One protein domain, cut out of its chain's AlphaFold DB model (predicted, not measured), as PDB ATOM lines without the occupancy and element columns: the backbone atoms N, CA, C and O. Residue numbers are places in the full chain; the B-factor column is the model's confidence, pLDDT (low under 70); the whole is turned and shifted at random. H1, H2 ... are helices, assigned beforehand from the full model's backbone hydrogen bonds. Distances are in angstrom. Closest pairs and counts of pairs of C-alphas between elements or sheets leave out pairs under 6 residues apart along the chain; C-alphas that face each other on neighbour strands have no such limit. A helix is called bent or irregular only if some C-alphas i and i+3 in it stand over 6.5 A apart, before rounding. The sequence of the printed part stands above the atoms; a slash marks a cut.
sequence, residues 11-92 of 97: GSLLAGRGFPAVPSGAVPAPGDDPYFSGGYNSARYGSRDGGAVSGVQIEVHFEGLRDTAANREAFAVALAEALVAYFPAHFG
ATOM      1  N   GLY A  11      93.315 155.929 160.293       96.06
ATOM      2  CA  GLY A  11      93.969 156.865 159.376       96.06
ATOM      3  C   GLY A  11      94.808 157.936 160.083       96.06
ATOM      4  O   GLY A  11      95.872 158.298 159.594       96.06
ATOM      5  N   SER A  12      94.402 158.400 161.270       97.38
ATOM      6  CA  SER A  12      95.223 159.310 162.088       97.38
ATOM      7  C   SER A  12      96.491 158.624 162.601       97.38
ATOM      8  O   SER A  12      97.565 159.222 162.589       97.38
ATOM      9  N   LEU A  13      96.379 157.358 163.015       97.81
ATOM     10  CA  LEU A  13      97.510 156.559 163.489       97.81
ATOM     11  C   LEU A  13      98.516 156.256 162.371       97.81
ATOM     12  O   LEU A  13      99.719 156.285 162.628       97.81
ATOM     13  N   LEU A  14      98.039 155.995 161.150       97.56
ATOM     14  CA  LEU A  14      98.883 155.827 159.963       97.56
ATOM     15  C   LEU A  14      99.559 157.141 159.555       97.56
ATOM     16  O   LEU A  14     100.768 157.155 159.325       97.56
ATOM     17  N   ALA A  15      98.820 158.257 159.560       96.94
ATOM     18  CA  ALA A  15      99.378 159.573 159.246       96.94
ATOM     19  C   ALA A  15     100.515 159.950 160.208       96.94
ATOM     20  O   ALA A  15     101.568 160.407 159.771       96.94
ATOM     21  N   GLY A  16     100.353 159.667 161.506       96.75
ATOM     22  CA  GLY A  16     101.409 159.852 162.509       96.75
ATOM     23  C   GLY A  16     102.639 158.950 162.326       96.75
ATOM     24  O   GLY A  16     103.669 159.209 162.938       96.75
ATOM     25  N   ARG A  17     102.552 157.917 161.478       97.12
ATOM     26  CA  ARG A  17     103.644 156.992 161.120       97.12
ATOM     27  C   ARG A  17     104.218 157.259 159.728       97.12
ATOM     28  O   ARG A  17     104.908 156.412 159.173       97.12
ATOM     29  N   GLY A  18     103.929 158.428 159.155       96.31
ATOM     30  CA  GLY A  18     104.463 158.840 157.858       96.31
ATOM     31  C   GLY A  18     103.664 158.351 156.650       96.31
ATOM     32  O   GLY A  18     104.111 158.553 155.527       96.31
ATOM     33  N   PHE A  19     102.479 157.765 156.852       96.62
ATOM     34  CA  PHE A  19     101.598 157.316 155.770       96.62
ATOM     35  C   PHE A  19     100.291 158.120 155.771       96.62
ATOM     36  O   PHE A  19      99.370 157.786 156.524       96.62
ATOM     37  N   PRO A  20     100.186 159.191 154.957       95.06
ATOM     38  CA  PRO A  20      98.963 159.976 154.839       95.06
ATOM     39  C   PRO A  20      97.756 159.093 154.516       95.06
ATOM     40  O   PRO A  20      97.828 158.203 153.670       95.06
ATOM     41  N   ALA A  21      96.636 159.351 155.188       94.88
ATOM     42  CA  ALA A  21      95.421 158.562 155.045       94.88
ATOM     43  C   ALA A  21      94.173 159.442 155.130       94.88
ATOM     44  O   ALA A  21      94.168 160.491 155.783       94.88
ATOM     45  N   VAL A  22      93.099 158.967 154.500       94.38
ATOM     46  CA  VAL A  22      91.795 159.631 154.468       94.38
ATOM     47  C   VAL A  22      90.712 158.630 154.892       94.38
ATOM     48  O   VAL A  22      90.589 157.577 154.269       94.38
ATOM     49  N   PRO A  23      89.900 158.920 155.926       93.25
ATOM     50  CA  PRO A  23      89.979 160.075 156.817       93.25
ATOM     51  C   PRO A  23      91.115 159.958 157.851       93.25
ATOM     52  O   PRO A  23      91.437 158.876 158.338       93.25
ATOM     53  N   SER A  24      91.668 161.097 158.252       95.00
ATOM     54  CA  SER A  24      92.599 161.258 159.373       95.00
ATOM     55  C   SER A  24      92.371 162.606 160.064       95.00
ATOM     56  O   SER A  24      91.588 163.433 159.598       95.00
ATOM     57  N   GLY A  25      93.053 162.849 161.187       91.12
ATOM     58  CA  GLY A  25      93.033 164.158 161.845       91.12
ATOM     59  C   GLY A  25      93.551 165.293 160.955       91.12
ATOM     60  O   GLY A  25      93.044 166.405 161.048       91.12
ATOM     61  N   ALA A  26      94.515 165.003 160.073       89.06
ATOM     62  CA  ALA A  26      95.066 165.974 159.128       89.06
ATOM     63  C   ALA A  26      94.196 166.130 157.870       89.06
ATOM     64  O   ALA A  26      94.031 167.240 157.373       89.06
ATOM     65  N   VAL A  27      93.623 165.029 157.368       93.12
ATOM     66  CA  VAL A  27      92.787 165.011 156.158       93.12
ATOM     67  C   VAL A  27      91.445 164.340 156.479       93.12
ATOM     68  O   VAL A  27      91.307 163.123 156.336       93.12
ATOM     69  N   PRO A  28      90.438 165.094 156.957       91.25
ATOM     70  CA  PRO A  28      89.211 164.518 157.520       91.25
ATOM     71  C   PRO A  28      88.239 163.934 156.483       91.25
ATOM     72  O   PRO A  28      87.326 163.191 156.859       91.25
ATOM     73  N   ALA A  29      88.405 164.275 155.204       91.31
ATOM     74  CA  ALA A  29      87.564 163.850 154.086       91.31
ATOM     75  C   ALA A  29      88.349 163.947 152.762       91.31
ATOM     76  O   ALA A  29      89.318 164.704 152.708       91.31
ATOM     77  N   PRO A  30      87.932 163.235 151.698       89.19
ATOM     78  CA  PRO A  30      88.586 163.285 150.383       89.19
ATOM     79  C   PRO A  30      88.313 164.569 149.573       89.19
ATOM     80  O   PRO A  30      88.669 164.640 148.404       89.19
ATOM     81  N   GLY A  31      87.697 165.596 150.165       90.12
ATOM     82  CA  GLY A  31      87.282 166.790 149.426       90.12
ATOM     83  C   GLY A  31      86.130 166.472 148.474       90.12
ATOM     84  O   GLY A  31      85.128 165.906 148.915       90.12
ATOM     85  N   ASP A  32      86.288 166.834 147.201       91.56
ATOM     86  CA  ASP A  32      85.293 166.594 146.145       91.56
ATOM     87  C   ASP A  32      85.364 165.169 145.564       91.56
ATOM     88  O   ASP A  32      84.449 164.739 144.858       91.56
ATOM     89  N   ASP A  33      86.427 164.421 145.873       88.00
ATOM     90  CA  ASP A  33      86.578 163.040 145.427       88.00
ATOM     91  C   ASP A  33      85.632 162.093 146.190       88.00
ATOM     92  O   ASP A  33      85.320 162.302 147.370       88.00
ATOM     93  N   PRO A  34      85.163 161.005 145.554       84.12
ATOM     94  CA  PRO A  34      84.288 160.046 146.211       84.12
ATOM     95  C   PRO A  34      84.988 159.339 147.380       84.12
ATOM     96  O   PRO A  34      86.119 158.868 147.271       84.12
ATOM     97  N   TYR A  35      84.268 159.189 148.497       83.56
ATOM     98  CA  TYR A  35      84.692 158.340 149.612       83.56
ATOM     99  C   TYR A  35      84.071 156.944 149.510       83.56
ATOM    100  O   TYR A  35      82.854 156.787 149.638       83.56
ATOM    101  N   PHE A  36      84.901 155.913 149.365       82.56
ATOM    102  CA  PHE A  36      84.445 154.524 149.387       82.56
ATOM    103  C   PHE A  36      84.334 154.015 150.829       82.56
ATOM    104  O   PHE A  36      85.321 153.692 151.483       82.56
ATOM    105  N   SER A  37      83.106 153.889 151.338       84.38
ATOM    106  CA  SER A  37      82.825 153.433 152.709       84.38
ATOM    107  C   SER A  37      82.908 151.906 152.901       84.38
ATOM    108  O   SER A  37      82.215 151.353 153.757       84.38
ATOM    109  N   GLY A  38      83.724 151.223 152.094       85.31
ATOM    110  CA  GLY A  38      83.816 149.763 152.022       85.31
ATOM    111  C   GLY A  38      82.844 149.128 151.019       85.31
ATOM    112  O   GLY A  38      81.722 149.597 150.824       85.31
ATOM    113  N   GLY A  39      83.293 148.053 150.366       90.38
ATOM    114  CA  GLY A  39      82.529 147.318 149.357       90.38
ATOM    115  C   GLY A  39      81.701 146.149 149.904       90.38
ATOM    116  O   GLY A  39      81.500 145.990 151.112       90.38
ATOM    117  N   TYR A  40      81.251 145.282 148.989       93.06
ATOM    118  CA  TYR A  40      80.398 144.124 149.291       93.06
ATOM    119  C   TYR A  40      80.956 143.242 150.414       93.06
ATOM    120  O   TYR A  40      80.207 142.859 151.306       93.06
ATOM    121  N   ASN A  41      82.262 142.960 150.422       91.75
ATOM    122  CA  ASN A  41      82.860 142.079 151.427       91.75
ATOM    123  C   ASN A  41      82.723 142.643 152.848       91.75
ATOM    124  O   ASN A  41      82.269 141.938 153.749       91.75
ATOM    125  N   SER A  42      83.061 143.919 153.049       92.12
ATOM    126  CA  SER A  42      82.941 144.576 154.355       92.12
ATOM    127  C   SER A  42      81.480 144.693 154.793       92.12
ATOM    128  O   SER A  42      81.184 144.498 155.969       92.12
ATOM    129  N   ALA A  43      80.565 144.962 153.856       90.62
ATOM    130  CA  ALA A  43      79.137 145.057 154.146       90.62
ATOM    131  C   ALA A  43      78.499 143.696 154.470       90.62
ATOM    132  O   ALA A  43      77.691 143.603 155.386       90.62
ATOM    133  N   ARG A  44      78.850 142.637 153.729       92.00
ATOM    134  CA  ARG A  44      78.220 141.313 153.830       92.00
ATOM    135  C   ARG A  44      78.772 140.461 154.968       92.00
ATOM    136  O   ARG A  44      78.017 139.660 155.525       92.00
ATOM    137  N   TYR A  45      80.072 140.575 155.236       92.31
ATOM    138  CA  TYR A  45      80.803 139.714 156.172       92.31
ATOM    139  C   TYR A  45      81.334 140.460 157.404       92.31
ATOM    140  O   TYR A  45      81.905 139.830 158.292       92.31
ATOM    141  N   GLY A  46      81.164 141.784 157.465       93.19
ATOM    142  CA  GLY A  46      81.449 142.578 158.657       93.19
ATOM    143  C   GLY A  46      80.265 142.638 159.624       93.19
ATOM    144  O   GLY A  46      79.156 142.210 159.318       93.19
ATOM    145  N   SER A  47      80.500 143.234 160.791       91.94
ATOM    146  CA  SER A  47      79.551 143.257 161.907       91.94
ATOM    147  C   SER A  47      78.552 144.417 161.889       91.94
ATOM    148  O   SER A  47      77.855 144.634 162.879       91.94
ATOM    149  N   ARG A  48      78.468 145.184 160.788       88.38
ATOM    150  CA  ARG A  48      77.584 146.363 160.687       88.38
ATOM    151  C   ARG A  48      76.126 146.007 160.976       88.38
ATOM    152  O   ARG A  48      75.454 146.741 161.693       88.38
ATOM    153  N   ASP A  49      75.682 144.875 160.438       90.81
ATOM    154  CA  ASP A  49      74.303 144.395 160.540       90.81
ATOM    155  C   ASP A  49      74.179 143.257 161.592       90.81
ATOM    156  O   ASP A  49      73.200 142.515 161.607       90.81
ATOM    157  N   GLY A  50      75.180 143.114 162.479       89.31
ATOM    158  CA  GLY A  50      75.290 142.070 163.511       89.31
ATOM    159  C   GLY A  50      76.461 141.095 163.299       89.31
ATOM    160  O   GLY A  50      77.128 141.119 162.272       89.31
ATOM    161  N   GLY A  51      76.723 140.209 164.269       88.69
ATOM    162  CA  GLY A  51      77.810 139.215 164.207       88.69
ATOM    163  C   GLY A  51      79.113 139.645 164.898       88.69
ATOM    164  O   GLY A  51      79.241 140.761 165.393       88.69
ATOM    165  N   ALA A  52      80.087 138.730 164.968       90.62
ATOM    166  CA  ALA A  52      81.290 138.888 165.799       90.62
ATOM    167  C   ALA A  52      82.543 139.385 165.047       90.62
ATOM    168  O   ALA A  52      83.576 139.627 165.669       90.62
ATOM    169  N   VAL A  53      82.480 139.523 163.718       91.12
ATOM    170  CA  VAL A  53      83.638 139.868 162.877       91.12
ATOM    171  C   VAL A  53      83.549 141.323 162.435       91.12
ATOM    172  O   VAL A  53      82.639 141.693 161.706       91.12
ATOM    173  N   SER A  54      84.508 142.154 162.841       90.38
ATOM    174  CA  SER A  54      84.615 143.530 162.335       90.38
ATOM    175  C   SER A  54      85.288 143.545 160.961       90.38
ATOM    176  O   SER A  54      86.315 142.898 160.773       90.38
ATOM    177  N   GLY A  55      84.721 144.289 160.009       91.31
ATOM    178  CA  GLY A  55      85.251 144.425 158.651       91.31
ATOM    179  C   GLY A  55      85.759 145.837 158.373       91.31
ATOM    180  O   GLY A  55      85.101 146.812 158.729       91.31
ATOM    181  N   VAL A  56      86.908 145.947 157.704       91.38
ATOM    182  CA  VAL A  56      87.473 147.218 157.224       91.38
ATOM    183  C   VAL A  56      88.062 147.027 155.828       91.38
ATOM    184  O   VAL A  56      88.586 145.958 155.516       91.38
ATOM    185  N   GLN A  57      87.955 148.053 154.988       92.19
ATOM    186  CA  GLN A  57      88.628 148.139 153.694       92.19
ATOM    187  C   GLN A  57      89.728 149.196 153.788       92.19
ATOM    188  O   GLN A  57      89.503 150.269 154.344       92.19
ATOM    189  N   ILE A  58      90.905 148.882 153.249       93.12
ATOM    190  CA  ILE A  58      92.036 149.805 153.141       93.12
ATOM    191  C   ILE A  58      92.432 149.859 151.669       93.12
ATOM    192  O   ILE A  58      92.762 148.831 151.078       93.12
ATOM    193  N   GLU A  59      92.392 151.050 151.084       92.38
ATOM    194  CA  GLU A  59      92.820 151.288 149.707       92.38
ATOM    195  C   GLU A  59      94.232 151.865 149.700       92.38
ATOM    196  O   GLU A  59      94.525 152.838 150.392       92.38
ATOM    197  N   VAL A  60      95.122 151.229 148.937       93.94
ATOM    198  CA  VAL A  60      96.554 151.537 148.929       93.94
ATOM    199  C   VAL A  60      97.004 151.769 147.488       93.94
ATOM    200  O   VAL A  60      96.955 150.857 146.653       93.94
ATOM    201  N   HIS A  61      97.444 152.988 147.177       93.38
ATOM    202  CA  HIS A  61      97.933 153.342 145.842       93.38
ATOM    203  C   HIS A  61      99.251 152.615 145.505       93.38
ATOM    204  O   HIS A  61      99.836 151.938 146.350       93.38
ATOM    205  N   PHE A  62      99.648 152.626 144.228       96.50
ATOM    206  CA  PHE A  62     100.782 151.820 143.759       96.50
ATOM    207  C   PHE A  62     102.137 152.470 144.056       96.50
ATOM    208  O   PHE A  62     102.958 151.875 144.753       96.50
ATOM    209  N   GLU A  63     102.350 153.671 143.528       97.19
ATOM    210  CA  GLU A  63     103.597 154.426 143.650       97.19
ATOM    211  C   GLU A  63     103.922 154.724 145.118       97.19
ATOM    212  O   GLU A  63     103.032 155.060 145.891       97.19
ATOM    213  N   GLY A  64     105.173 154.534 145.529       94.62
ATOM    214  CA  GLY A  64     105.644 154.837 146.883       94.62
ATOM    215  C   GLY A  64     105.170 153.892 147.995       94.62
ATOM    216  O   GLY A  64     105.756 153.912 149.074       94.62
ATOM    217  N   LEU A  65     104.152 153.048 147.770       95.88
ATOM    218  CA  LEU A  65     103.643 152.102 148.780       95.88
ATOM    219  C   LEU A  65     103.757 150.635 148.352       95.88
ATOM    220  O   LEU A  65     104.114 149.783 149.166       95.88
ATOM    221  N   ARG A  66     103.433 150.301 147.099       97.25
ATOM    222  CA  ARG A  66     103.375 148.900 146.627       97.25
ATOM    223  C   ARG A  66     104.402 148.552 145.559       97.25
ATOM    224  O   ARG A  66     104.682 147.364 145.371       97.25
ATOM    225  N   ASP A  67     104.931 149.555 144.877       98.31
ATOM    226  CA  ASP A  67     105.879 149.470 143.763       98.31
ATOM    227  C   ASP A  67     107.190 148.733 144.087       98.31
ATOM    228  O   ASP A  67     107.744 148.066 143.213       98.31
ATOM    229  N   THR A  68     107.658 148.753 145.338       98.56
ATOM    230  CA  THR A  68     108.879 148.049 145.762       98.56
ATOM    231  C   THR A  68     108.658 147.151 146.979       98.56
ATOM    232  O   THR A  68     107.694 147.299 147.730       98.56
ATOM    233  N   ALA A  69     109.558 146.183 147.188       98.62
ATOM    234  CA  ALA A  69     109.526 145.333 148.380       98.62
ATOM    235  C   ALA A  69     109.735 146.142 149.668       98.62
ATOM    236  O   ALA A  69     108.982 145.956 150.617       98.62
ATOM    237  N   ALA A  70     110.684 147.082 149.652       98.69
ATOM    238  CA  ALA A  70     110.967 147.958 150.784       98.69
ATOM    239  C   ALA A  70     109.762 148.841 151.152       98.69
ATOM    240  O   ALA A  70     109.430 148.958 152.326       98.69
ATOM    241  N   ASN A  71     109.052 149.396 150.161       98.44
ATOM    242  CA  ASN A  71     107.860 150.212 150.422       98.44
ATOM    243  C   ASN A  71     106.724 149.382 151.032       98.44
ATOM    244  O   ASN A  71     106.089 149.813 151.997       98.44
ATOM    245  N   ARG A  72     106.514 148.153 150.536       98.31
ATOM    246  CA  ARG A  72     105.525 147.234 151.118       98.31
ATOM    247  C   ARG A  72     105.872 146.856 152.553       98.31
ATOM    248  O   ARG A  72     104.973 146.796 153.386       98.31
ATOM    249  N   GLU A  73     107.147 146.601 152.835       98.56
ATOM    250  CA  GLU A  73     107.626 146.292 154.184       98.56
ATOM    251  C   GLU A  73     107.424 147.479 155.132       98.56
ATOM    252  O   GLU A  73     106.805 147.318 156.182       98.56
ATOM    253  N   ALA A  74     107.840 148.682 154.729       98.38
ATOM    254  CA  ALA A  74     107.660 149.896 155.520       98.38
ATOM    255  C   ALA A  74     106.178 150.165 155.836       98.38
ATOM    256  O   ALA A  74     105.826 150.441 156.986       98.38
ATOM    257  N   PHE A  75     105.292 150.019 154.844       98.06
ATOM    258  CA  PHE A  75     103.852 150.164 155.061       98.06
ATOM    259  C   PHE A  75     103.289 149.069 155.977       98.06
ATOM    260  O   PHE A  75     102.474 149.363 156.849       98.06
ATOM    261  N   ALA A  76     103.725 147.814 155.819       97.50
ATOM    262  CA  ALA A  76     103.273 146.708 156.661       97.50
ATOM    263  C   ALA A  76     103.662 146.912 158.134       97.50
ATOM    264  O   ALA A  76     102.823 146.703 159.011       97.50
ATOM    265  N   VAL A  77     104.889 147.372 158.400       98.19
ATOM    266  CA  VAL A  77     105.350 147.723 159.753       98.19
ATOM    267  C   VAL A  77     104.483 148.838 160.336       98.19
ATOM    268  O   VAL A  77     103.908 148.669 161.412       98.19
ATOM    269  N   ALA A  78     104.294 149.938 159.603       98.25
ATOM    270  CA  ALA A  78     103.483 151.058 160.076       98.25
ATOM    271  C   ALA A  78     102.015 150.672 160.322       98.25
ATOM    272  O   ALA A  78     101.415 151.102 161.311       98.25
ATOM    273  N   LEU A  79     101.431 149.839 159.456       97.50
ATOM    274  CA  LEU A  79     100.074 149.331 159.630       97.50
ATOM    275  C   LEU A  79      99.965 148.424 160.859       97.50
ATOM    276  O   LEU A  79      99.021 148.575 161.635       97.50
ATOM    277  N   ALA A  80     100.922 147.519 161.073       97.19
ATOM    278  CA  ALA A  80     100.940 146.647 162.244       97.19
ATOM    279  C   ALA A  80     101.015 147.459 163.545       97.19
ATOM    280  O   ALA A  80     100.200 147.266 164.447       97.19
ATOM    281  N   GLU A  81     101.922 148.432 163.622       97.81
ATOM    282  CA  GLU A  81     102.037 149.323 164.778       97.81
ATOM    283  C   GLU A  81     100.782 150.178 164.999       97.81
ATOM    284  O   GLU A  81     100.381 150.418 166.143       97.81
ATOM    285  N   ALA A  82     100.149 150.656 163.923       97.75
ATOM    286  CA  ALA A  82      98.890 151.385 164.015       97.75
ATOM    287  C   ALA A  82      97.785 150.493 164.593       97.75
ATOM    288  O   ALA A  82      97.049 150.929 165.477       97.75
ATOM    289  N   LEU A  83      97.694 149.230 164.162       96.81
ATOM    290  CA  LEU A  83      96.713 148.276 164.677       96.81
ATOM    291  C   LEU A  83      96.970 147.913 166.150       96.81
ATOM    292  O   LEU A  83      96.013 147.828 166.919       96.81
ATOM    293  N   VAL A  84      98.235 147.786 166.570       97.06
ATOM    294  CA  VAL A  84      98.606 147.588 167.985       97.06
ATOM    295  C   VAL A  84      98.075 148.720 168.871       97.06
ATOM    296  O   VAL A  84      97.586 148.451 169.964       97.06
ATOM    297  N   ALA A  85      98.107 149.971 168.401       96.94
ATOM    298  CA  ALA A  85      97.531 151.106 169.128       96.94
ATOM    299  C   ALA A  85      95.995 151.182 169.007       96.94
ATOM    300  O   ALA A  85      95.304 151.550 169.958       96.94
ATOM    301  N   TYR A  86      95.451 150.828 167.843       96.69
ATOM    302  CA  TYR A  86      94.022 150.909 167.541       96.69
ATOM    303  C   TYR A  86      93.191 149.929 168.381       96.69
ATOM    304  O   TYR A  86      92.105 150.270 168.852       96.69
ATOM    305  N   PHE A  87      93.693 148.710 168.587       95.94
ATOM    306  CA  PHE A  87      92.938 147.645 169.245       95.94
ATOM    307  C   PHE A  87      92.573 147.960 170.707       95.94
ATOM    308  O   PHE A  87      91.384 147.925 171.033       95.94
ATOM    309  N   PRO A  88      93.513 148.361 171.580       96.00
ATOM    310  CA  PRO A  88      93.183 148.772 172.942       96.00
ATOM    311  C   PRO A  88      92.227 149.966 172.983       96.00
ATOM    312  O   PRO A  88      91.301 149.977 173.789       96.00
ATOM    313  N   ALA A  89      92.414 150.940 172.085       95.94
ATOM    314  CA  ALA A  89      91.624 152.168 172.060       95.94
ATOM    315  C   ALA A  89      90.144 151.935 171.711       95.94
ATOM    316  O   ALA A  89      89.280 152.626 172.245       95.94
ATOM    317  N   HIS A  90      89.848 150.971 170.831       94.44
ATOM    318  CA  HIS A  90      88.492 150.783 170.292       94.44
ATOM    319  C   HIS A  90      87.844 149.447 170.637       94.44
ATOM    320  O   HIS A  90      86.621 149.340 170.607       94.44
ATOM    321  N   PHE A  91      88.637 148.434 170.976       92.12
ATOM    322  CA  PHE A  91      88.160 147.097 171.338       92.12
ATOM    323  C   PHE A  91      88.486 146.715 172.786       92.12
ATOM    324  O   PHE A  91      88.130 145.617 173.210       92.12
ATOM    325  N   GLY A  92      89.165 147.586 173.547       94.75
ATOM    326  CA  GLY A  92      89.478 147.357 174.962       94.75
ATOM    327  C   GLY A  92      90.441 146.193 175.219       94.75
ATOM    328  O   GLY A  92      90.491 145.680 176.333       94.75
TER     329      GLY A  92
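This is residues 11 to 92 of the 97 residues of the protein "N-formylglutamate amidohydrolase" of Gemmatimonadales bacterium (UniProt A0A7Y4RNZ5). One long helix, H3, has the short helix H1 packed on residues 78 to 86 of it, while the short helix H2 sits away from both, between two long loops, residues 16 to 39 and 46 to 68. The second loop runs from H2 back to the beginning of H3, and at the other end of H3 residues 87 to 92 stick out. The printed part has 82 residues with three named helices, in the order H1, H2, H3, and no named strand; the class is all helix, though only 34 residues, under half, are in named elements. The whole is only just compact, close to loose, with a radius of gyration of the C-alphas of 14.0 A and spans of 38 by 33 by 25 A.

H1 is residues 11 to 15, beginning at C-alpha 11 at (93.969, 156.865, 159.376). H2 is residues 40 to 45, with C-alpha 40 at (80.398, 144.124, 149.291). H3 is residues 69 to 91, 31.4 A from first to last C-alpha, ending at C-alpha 91 at (88.160, 147.097, 171.338). H3 has a kink of 29 degrees near residue 85; it is neither bent nor irregular, but only just: C-alphas 85 and 88 are 6.2 A apart.

H1 and H3 touch, H3 with residues 78 to 86 alone; their closest C-alphas, those of Leu 13 and Ala 82, are 5.4 A apart. H2 is apart from H1 and from H3. In H1 and H2 every O i to N i+4 pair is within hydrogen-bond range; in H3, 17 of 19 are.

The two C-alphas farthest apart, those of Gly 50 and Thr 68, are 38.5 A apart. The links H1 to H2, 24 residues, and H2 to H3, 23 residues, are long. The printed part has no cut, and no printed residue is under 70 in pLDDT.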